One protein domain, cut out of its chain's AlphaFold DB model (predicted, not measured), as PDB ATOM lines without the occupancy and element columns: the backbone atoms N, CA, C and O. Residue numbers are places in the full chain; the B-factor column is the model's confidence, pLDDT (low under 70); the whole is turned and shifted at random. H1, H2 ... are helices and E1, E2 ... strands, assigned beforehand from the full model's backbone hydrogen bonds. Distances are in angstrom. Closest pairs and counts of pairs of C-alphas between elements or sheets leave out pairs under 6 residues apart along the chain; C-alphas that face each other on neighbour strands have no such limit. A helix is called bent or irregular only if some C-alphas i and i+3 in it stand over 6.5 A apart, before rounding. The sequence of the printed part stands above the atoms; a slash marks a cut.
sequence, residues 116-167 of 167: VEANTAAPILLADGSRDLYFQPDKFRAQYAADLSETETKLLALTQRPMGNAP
ATOM      1  N   VAL A 116      33.835  48.871 -22.882       93.62
ATOM      2  CA  VAL A 116      34.396  48.439 -24.174       93.62
ATOM      3  C   VAL A 116      35.342  47.253 -23.991       93.62
ATOM      4  O   VAL A 116      35.175  46.226 -24.642       93.62
ATOM      5  N   GLU A 117      36.289  47.356 -23.059       92.62
ATOM      6  CA  GLU A 117      37.288  46.305 -22.829       92.62
ATOM      7  C   GLU A 117      36.653  45.038 -22.248       92.62
ATOM      8  O   GLU A 117      36.944  43.938 -22.709       92.62
ATOM      9  N   ALA A 118      35.719  45.190 -21.304       94.62
ATOM     10  CA  ALA A 118      35.016  44.072 -20.673       94.62
ATOM     11  C   ALA A 118      34.115  43.291 -21.648       94.62
ATOM     12  O   ALA A 118      33.908  42.092 -21.476       94.62
ATOM     13  N   ASN A 119      33.598  43.964 -22.678       96.69
ATOM     14  CA  ASN A 119      32.726  43.373 -23.694       96.69
ATOM     15  C   ASN A 119      33.482  42.937 -24.961       96.69
ATOM     16  O   ASN A 119      32.862  42.467 -25.916       96.69
ATOM     17  N   THR A 120      34.809  43.085 -24.991       96.31
ATOM     18  CA  THR A 120      35.656  42.585 -26.082       96.31
ATOM     19  C   THR A 120      35.853  41.070 -25.920       96.31
ATOM     20  O   THR A 120      35.963  40.549 -24.809       96.31
ATOM     21  N   ALA A 121      35.821  40.326 -27.023       96.69
ATOM     22  CA  ALA A 121      36.086  38.890 -27.048       96.69
ATOM     23  C   ALA A 121      37.588  38.601 -26.882       96.69
ATOM     24  O   ALA A 121      38.424  39.505 -26.943       96.69
ATOM     25  N   ALA A 122      37.946  37.325 -26.706       95.88
ATOM     26  CA  ALA A 122      39.347  36.925 -26.789       95.88
ATOM     27  C   ALA A 122      39.924  37.345 -28.159       95.88
ATOM     28  O   ALA A 122      39.262  37.131 -29.179       95.88
ATOM     29  N   PRO A 123      41.123  37.955 -28.200       96.12
ATOM     30  CA  PRO A 123      41.708  38.430 -29.446       96.12
ATOM     31  C   PRO A 123      41.997  37.270 -30.397       96.12
ATOM     32  O   PRO A 123      42.429  36.197 -29.970       96.12
ATOM     33  N   ILE A 124      41.857  37.523 -31.696       96.44
ATOM     34  CA  ILE A 124      42.420  36.644 -32.719       96.44
ATOM     35  C   ILE A 124      43.901  36.994 -32.863       96.44
ATOM     36  O   ILE A 124      44.242  38.146 -33.129       96.44
ATOM     37  N   LEU A 125      44.782  36.010 -32.674       96.44
ATOM     38  CA  LEU A 125      46.215  36.170 -32.912       96.44
ATOM     39  C   LEU A 125      46.499  36.027 -34.407       96.44
ATOM     40  O   LEU A 125      46.150  35.012 -35.012       96.44
ATOM     41  N   LEU A 126      47.128  37.041 -34.992       95.62
ATOM     42  CA  LEU A 126      47.503  37.050 -36.398       95.62
ATOM     43  C   LEU A 126      48.913  36.483 -36.595       95.62
ATOM     44  O   LEU A 126      49.720  36.404 -35.667       95.62
ATOM     45  N   ALA A 127      49.214  36.074 -37.830       95.31
ATOM     46  CA  ALA A 127      50.486  35.439 -38.181       95.31
ATOM     47  C   ALA A 127      51.705  36.363 -37.993       95.31
ATOM     48  O   ALA A 127      52.813  35.880 -37.780       95.31
ATOM     49  N   ASP A 128      51.500  37.679 -38.054       91.69
ATOM     50  CA  ASP A 128      52.526  38.701 -37.823       91.69
ATOM     51  C   ASP A 128      52.699  39.063 -36.334       91.69
ATOM     52  O   ASP A 128      53.476  39.954 -35.996       91.69
ATOM     53  N   GLY A 129      51.982  38.375 -35.437       91.25
ATOM     54  CA  GLY A 129      52.005  38.615 -33.995       91.25
ATOM     55  C   GLY A 129      51.093  39.751 -33.524       91.25
ATOM     56  O   GLY A 129      50.959  39.947 -32.313       91.25
ATOM     57  N   SER A 130      50.436  40.472 -34.437       93.56
ATOM     58  CA  SER A 130      49.401  41.445 -34.084       93.56
ATOM     59  C   SER A 130      48.091  40.755 -33.682       93.56
ATOM     60  O   SER A 130      47.948  39.529 -33.761       93.56
ATOM     61  N   ARG A 131      47.139  41.536 -33.161       95.94
ATOM     62  CA  ARG A 131      45.869  41.022 -32.641       95.94
ATOM     63  C   ARG A 131      44.689  41.734 -33.273       95.94
ATOM     64  O   ARG A 131      44.685  42.959 -33.354       95.94
ATOM     65  N   ASP A 132      43.661  40.966 -33.604       96.94
ATOM     66  CA  ASP A 132      42.363  41.484 -34.016       96.94
ATOM     67  C   ASP A 132      41.364  41.381 -32.858       96.94
ATOM     68  O   ASP A 132      41.169  40.316 -32.263       96.94
ATOM     69  N   LEU A 133      40.739  42.511 -32.531       97.00
ATOM     70  CA  LEU A 133      39.722  42.631 -31.493       97.00
ATOM     71  C   LEU A 133      38.323  42.690 -32.103       97.00
ATOM     72  O   LEU A 133      38.102  43.335 -33.128       97.00
ATOM     73  N   TYR A 134      37.369  42.092 -31.392       97.50
ATOM     74  CA  TYR A 134      35.940  42.096 -31.700       97.50
ATOM     75  C   TYR A 134      35.144  42.272 -30.413       97.50
ATOM     76  O   TYR A 134      35.581  41.803 -29.363       97.50
ATOM     77  N   PHE A 135      33.946  42.847 -30.477       97.50
ATOM     78  CA  PHE A 135      32.999  42.687 -29.377       97.50
ATOM     79  C   PHE A 135      32.421  41.274 -29.359       97.50
ATOM     80  O   PHE A 135      32.196  40.658 -30.405       97.50
ATOM     81  N   GLN A 136      32.136  40.781 -28.153       97.62
ATOM     82  CA  GLN A 136      31.387  39.546 -27.945       97.62
ATOM     83  C   GLN A 136      30.006  39.677 -28.617       97.62
ATOM     84  O   GLN A 136      29.300  40.655 -28.340       97.62
ATOM     85  N   PRO A 137      29.590  38.738 -29.492       95.31
ATOM     86  CA  PRO A 137      28.353  38.888 -30.259       95.31
ATOM     87  C   PRO A 137      27.094  39.103 -29.407       95.31
ATOM     88  O   PRO A 137      26.233  39.898 -29.775       95.31
ATOM     89  N   ASP A 138      26.994  38.454 -28.243       96.12
ATOM     90  CA  ASP A 138      25.870  38.601 -27.308       96.12
ATOM     91  C   ASP A 138      25.890  39.932 -26.533       96.12
ATOM     92  O   ASP A 138      24.855  40.374 -26.032       96.12
ATOM     93  N   LYS A 139      27.047  40.601 -26.454       97.50
ATOM     94  CA  LYS A 139      27.204  41.930 -25.839       97.50
ATOM     95  C   LYS A 139      27.113  43.072 -26.844       97.50
ATOM     96  O   LYS A 139      26.875  44.209 -26.436       97.50
ATOM     97  N   PHE A 140      27.269  42.785 -28.139       96.94
ATOM     98  CA  PHE A 140      27.383  43.787 -29.202       96.94
ATOM     99  C   PHE A 140      26.261  44.823 -29.154       96.94
ATOM    100  O   PHE A 140      26.530  46.021 -29.143       96.94
ATOM    101  N   ARG A 141      25.001  44.377 -29.068       96.75
ATOM    102  CA  ARG A 141      23.845  45.281 -29.056       96.75
ATOM    103  C   ARG A 141      23.943  46.307 -27.930       96.75
ATOM    104  O   ARG A 141      23.880  47.499 -28.194       96.75
ATOM    105  N   ALA A 142      24.125  45.852 -26.692       96.50
ATOM    106  CA  ALA A 142      24.201  46.742 -25.535       96.50
ATOM    107  C   ALA A 142      25.437  47.656 -25.575       96.50
ATOM    108  O   ALA A 142      25.375  48.786 -25.101       96.50
ATOM    109  N   GLN A 143      26.547  47.177 -26.143       95.25
ATOM    110  CA  GLN A 143      27.805  47.915 -26.203       95.25
ATOM    111  C   GLN A 143      27.862  48.953 -27.335       95.25
ATOM    112  O   GLN A 143      28.487  49.998 -27.160       95.25
ATOM    113  N   TYR A 144      27.284  48.657 -28.499       93.81
ATOM    114  CA  TYR A 144      27.548  49.404 -29.731       93.81
ATOM    115  C   TYR A 144      26.319  50.113 -30.306       93.81
ATOM    116  O   TYR A 144      26.444  51.212 -30.835       93.81
ATOM    117  N   ALA A 145      25.138  49.496 -30.218       94.56
ATOM    118  CA  ALA A 145      23.941  49.949 -30.929       94.56
ATOM    119  C   ALA A 145      22.663  49.583 -30.155       94.56
ATOM    120  O   ALA A 145      21.812  48.821 -30.621       94.56
ATOM    121  N   ALA A 146      22.564  50.068 -28.915       95.44
ATOM    122  CA  ALA A 146      21.521  49.659 -27.970       95.44
ATOM    123  C   ALA A 146      20.108  50.121 -28.371       95.44
ATOM    124  O   ALA A 146      19.112  49.566 -27.895       95.44
ATOM    125  N   ASP A 147      20.032  51.118 -29.243       95.50
ATOM    126  CA  ASP A 147      18.832  51.711 -29.822       95.50
ATOM    127  C   ASP A 147      18.344  50.996 -31.093       95.50
ATOM    128  O   ASP A 147      17.181  51.141 -31.465       95.50
ATOM    129  N   LEU A 148      19.181  50.168 -31.725       95.88
ATOM    130  CA  LEU A 148      18.800  49.387 -32.901       95.88
ATOM    131  C   LEU A 148      18.070  48.084 -32.533       95.88
ATOM    132  O   LEU A 148      18.117  47.572 -31.400       95.88
ATOM    133  N   SER A 149      17.376  47.519 -33.525       96.88
ATOM    134  CA  SER A 149      16.652  46.256 -33.372       96.88
ATOM    135  C   SER A 149      17.599  45.083 -33.091       96.88
ATOM    136  O   SER A 149      18.778  45.087 -33.458       96.88
ATOM    137  N   GLU A 150      17.088  44.035 -32.446       96.06
ATOM    138  CA  GLU A 150      17.882  42.830 -32.182       96.06
ATOM    139  C   GLU A 150      18.351  42.155 -33.479       96.06
ATOM    140  O   GLU A 150      19.506  41.754 -33.588       96.06
ATOM    141  N   THR A 151      17.482  42.075 -34.489       96.88
ATOM    142  CA  THR A 151      17.826  41.504 -35.798       96.88
ATOM    143  C   THR A 151      18.962  42.272 -36.464       96.88
ATOM    144  O   THR A 151      19.921  41.667 -36.937       96.88
ATOM    145  N   GLU A 152      18.889  43.603 -36.475       95.94
ATOM    146  CA  GLU A 152      19.917  44.445 -37.085       95.94
ATOM    147  C   GLU A 152      21.249  44.335 -36.345       95.94
ATOM    148  O   GLU A 152      22.284  44.089 -36.958       95.94
ATOM    149  N   THR A 153      21.231  44.417 -35.016       96.56
ATOM    150  CA  THR A 153      22.460  44.300 -34.222       96.56
ATOM    151  C   THR A 153      23.089  42.914 -34.271       96.56
ATOM    152  O   THR A 153      24.311  42.821 -34.219       96.56
ATOM    153  N   LYS A 154      22.308  41.843 -34.460       96.56
ATOM    154  CA  LYS A 154      22.843  40.507 -34.766       96.56
ATOM    155  C   LYS A 154      23.591  40.488 -36.097       96.56
ATOM    156  O   LYS A 154      24.673  39.916 -36.164       96.56
ATOM    157  N   LEU A 155      23.057  41.130 -37.139       95.94
ATOM    158  CA  LEU A 155      23.753  41.245 -38.425       95.94
ATOM    159  C   LEU A 155      25.044  42.061 -38.285       95.94
ATOM    160  O   LEU A 155      26.086  41.615 -38.750       95.94
ATOM    161  N   LEU A 156      24.993  43.201 -37.588       96.19
ATOM    162  CA  LEU A 156      26.173  44.032 -37.327       96.19
ATOM    163  C   LEU A 156      27.243  43.288 -36.516       96.19
ATOM    164  O   LEU A 156      28.426  43.379 -36.830       96.19
ATOM    165  N   ALA A 157      26.839  42.500 -35.516       96.25
ATOM    166  CA  ALA A 157      27.754  41.676 -34.731       96.25
ATOM    167  C   ALA A 157      28.484  40.623 -35.587       96.25
ATOM    168  O   ALA A 157      29.642  40.310 -35.303       96.25
ATOM    169  N   LEU A 158      27.830  40.098 -36.632       94.88
ATOM    170  CA  LEU A 158      28.406  39.130 -37.576       94.88
ATOM    171  C   LEU A 158      29.344  39.772 -38.608       94.88
ATOM    172  O   LEU A 158      30.200  39.083 -39.157       94.88
ATOM    173  N   THR A 159      29.189  41.067 -38.889       94.50
ATOM    174  CA  THR A 159      29.944  41.786 -39.931       94.50
ATOM    175  C   THR A 159      30.939  42.804 -39.375       94.50
ATOM    176  O   THR A 159      31.459  43.632 -40.129       94.50
ATOM    177  N   GLN A 160      31.239  42.725 -38.074       95.62
ATOM    178  CA  GLN A 160      32.232  43.572 -37.416       95.62
ATOM    179  C   GLN A 160      33.548  43.613 -38.198       95.62
ATOM    180  O   GLN A 160      34.091  42.583 -38.609       95.62
ATOM    181  N   ARG A 161      34.108  44.815 -38.345       96.00
ATOM    182  CA  ARG A 161      35.500  44.968 -38.784       96.00
ATOM    183  C   ARG A 161      36.412  44.877 -37.565       96.00
ATOM    184  O   ARG A 161      36.192  45.627 -36.620       96.00
ATOM    185  N   PRO A 162      37.429  44.007 -37.558       96.19
ATOM    186  CA  PRO A 162      38.311  43.907 -36.408       96.19
ATOM    187  C   PRO A 162      39.055  45.214 -36.160       96.19
ATOM    188  O   PRO A 162      39.542  45.842 -37.102       96.19
ATOM    189  N   MET A 163      39.178  45.584 -34.888       95.88
ATOM    190  CA  MET A 163      40.097  46.635 -34.466       95.88
ATOM    191  C   MET A 163      41.467  46.013 -34.205       95.88
ATOM    192  O   MET A 163      41.603  45.148 -33.339       95.88
ATOM    193  N   GLY A 164      42.475  46.464 -34.944       93.88
ATOM    194  CA  GLY A 164      43.852  46.045 -34.752       93.88
ATOM    195  C   GLY A 164      44.406  46.554 -33.425       93.88
ATOM    196  O   GLY A 164      44.204  47.709 -33.040       93.88
ATOM    197  N   ASN A 165      45.138  45.688 -32.738       84.44
ATOM    198  CA  ASN A 165      45.924  46.027 -31.566       84.44
ATOM    199  C   ASN A 165      47.340  45.475 -31.760       84.44
ATOM    200  O   ASN A 165      47.534  44.259 -31.860       84.44
ATOM    201  N   ALA A 166      48.316  46.377 -31.857       61.06
ATOM    202  CA  ALA A 166      49.723  45.995 -31.848       61.06
ATOM    203  C   ALA A 166      50.103  45.484 -30.439       61.06
ATOM    204  O   ALA A 166      49.496  45.928 -29.461       61.06
ATOM    205  N   PRO A 167      51.028  44.513 -30.331       45.22
ATOM    206  CA  PRO A 167      51.466  43.964 -29.049       45.22
ATOM    207  C   PRO A 167      52.101  45.000 -28.115       45.22
ATOM    208  O   PRO A 167      52.668  46.000 -28.614       45.22
TER     209      PRO A 167
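This is residues 116 to 167 of the 167 residues of a protein of Bradyrhizobium sp. Leo170 (UniProt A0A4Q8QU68). The model is an elongated body with two ends: a narrow ribbon of short strands at one end, and two helices, H1 and H2, packed crosswise on each other at the other. In the ribbon, E1 runs between E2 and the short unnamed stretch of residues 124 to 125, which folds back beside it. The printed part has 52 residues, with two named strands and two named helices in the order E1, H1, H2, E2; the sheet has the order E1, E2 and is antiparallel. The class is mixed, helices and strands, with under half of the residues in named elements. The whole is only just loose, close to compact, with a radius of gyration of the C-alphas of 11.9 A and spans of 37 by 19 by 12 A.

The printed part begins with residues 116 to 130, a stretch of 15 residues with no named element, whose first C-alpha, of Val 116, is at (34.396, 48.439, -24.174). E1 follows, residues 131 to 133, beginning at C-alpha 131 at (45.869, 41.022, -32.641). H1 is residues 137 to 144, 10.6 A from first to last C-alpha; it is irregular, with C-alphas 138 and 141 7.2 A apart. H2 is residues 150 to 158, 12.4 A long. E2 is residues 163 to 165, ending at C-alpha 165 at (45.924, 46.027, -31.566). E1 and E2 each measure 6.5 A from first to last C-alpha.

E1 and E2 are antiparallel neighbours, with 142 degrees between their directions. The C-alphas of Asp 132 and Gly 164 face each other at 4.9 A. N 165 and O 131 are within hydrogen-bond range at 2.8 A, as are N 133 and O 163 at 2.9 A. Residues 124 to 125 pair with residues 131 to 132 of E1, antiparallel. H1 and H2 touch, and their closest C-alphas, those of Pro 137 and Ala 157, are 5.3 A apart. Their lines are about perpendicular, at 73 degrees. E1 and H2 are apart, and H1 and E2 are apart. In H2 every O i to N i+4 pair is within hydrogen-bond range; in H1 it is 2 of 4, beside 3 of 5 O i to N i+3 pairs.

The two C-alphas farthest apart, those of Asp 128 and Asp 147, are 37.0 A from each other. The C-alphas of Val 116 and Pro 167, the chain's last residue, are 18.3 A apart. The printed part has no cut. The links E1 to H1, H1 to H2 and H2 to E2 are tight, with 3, 5 and 4 residues. The mean pLDDT of the printed part is 93.8, and residues 166 to 167 are under 70.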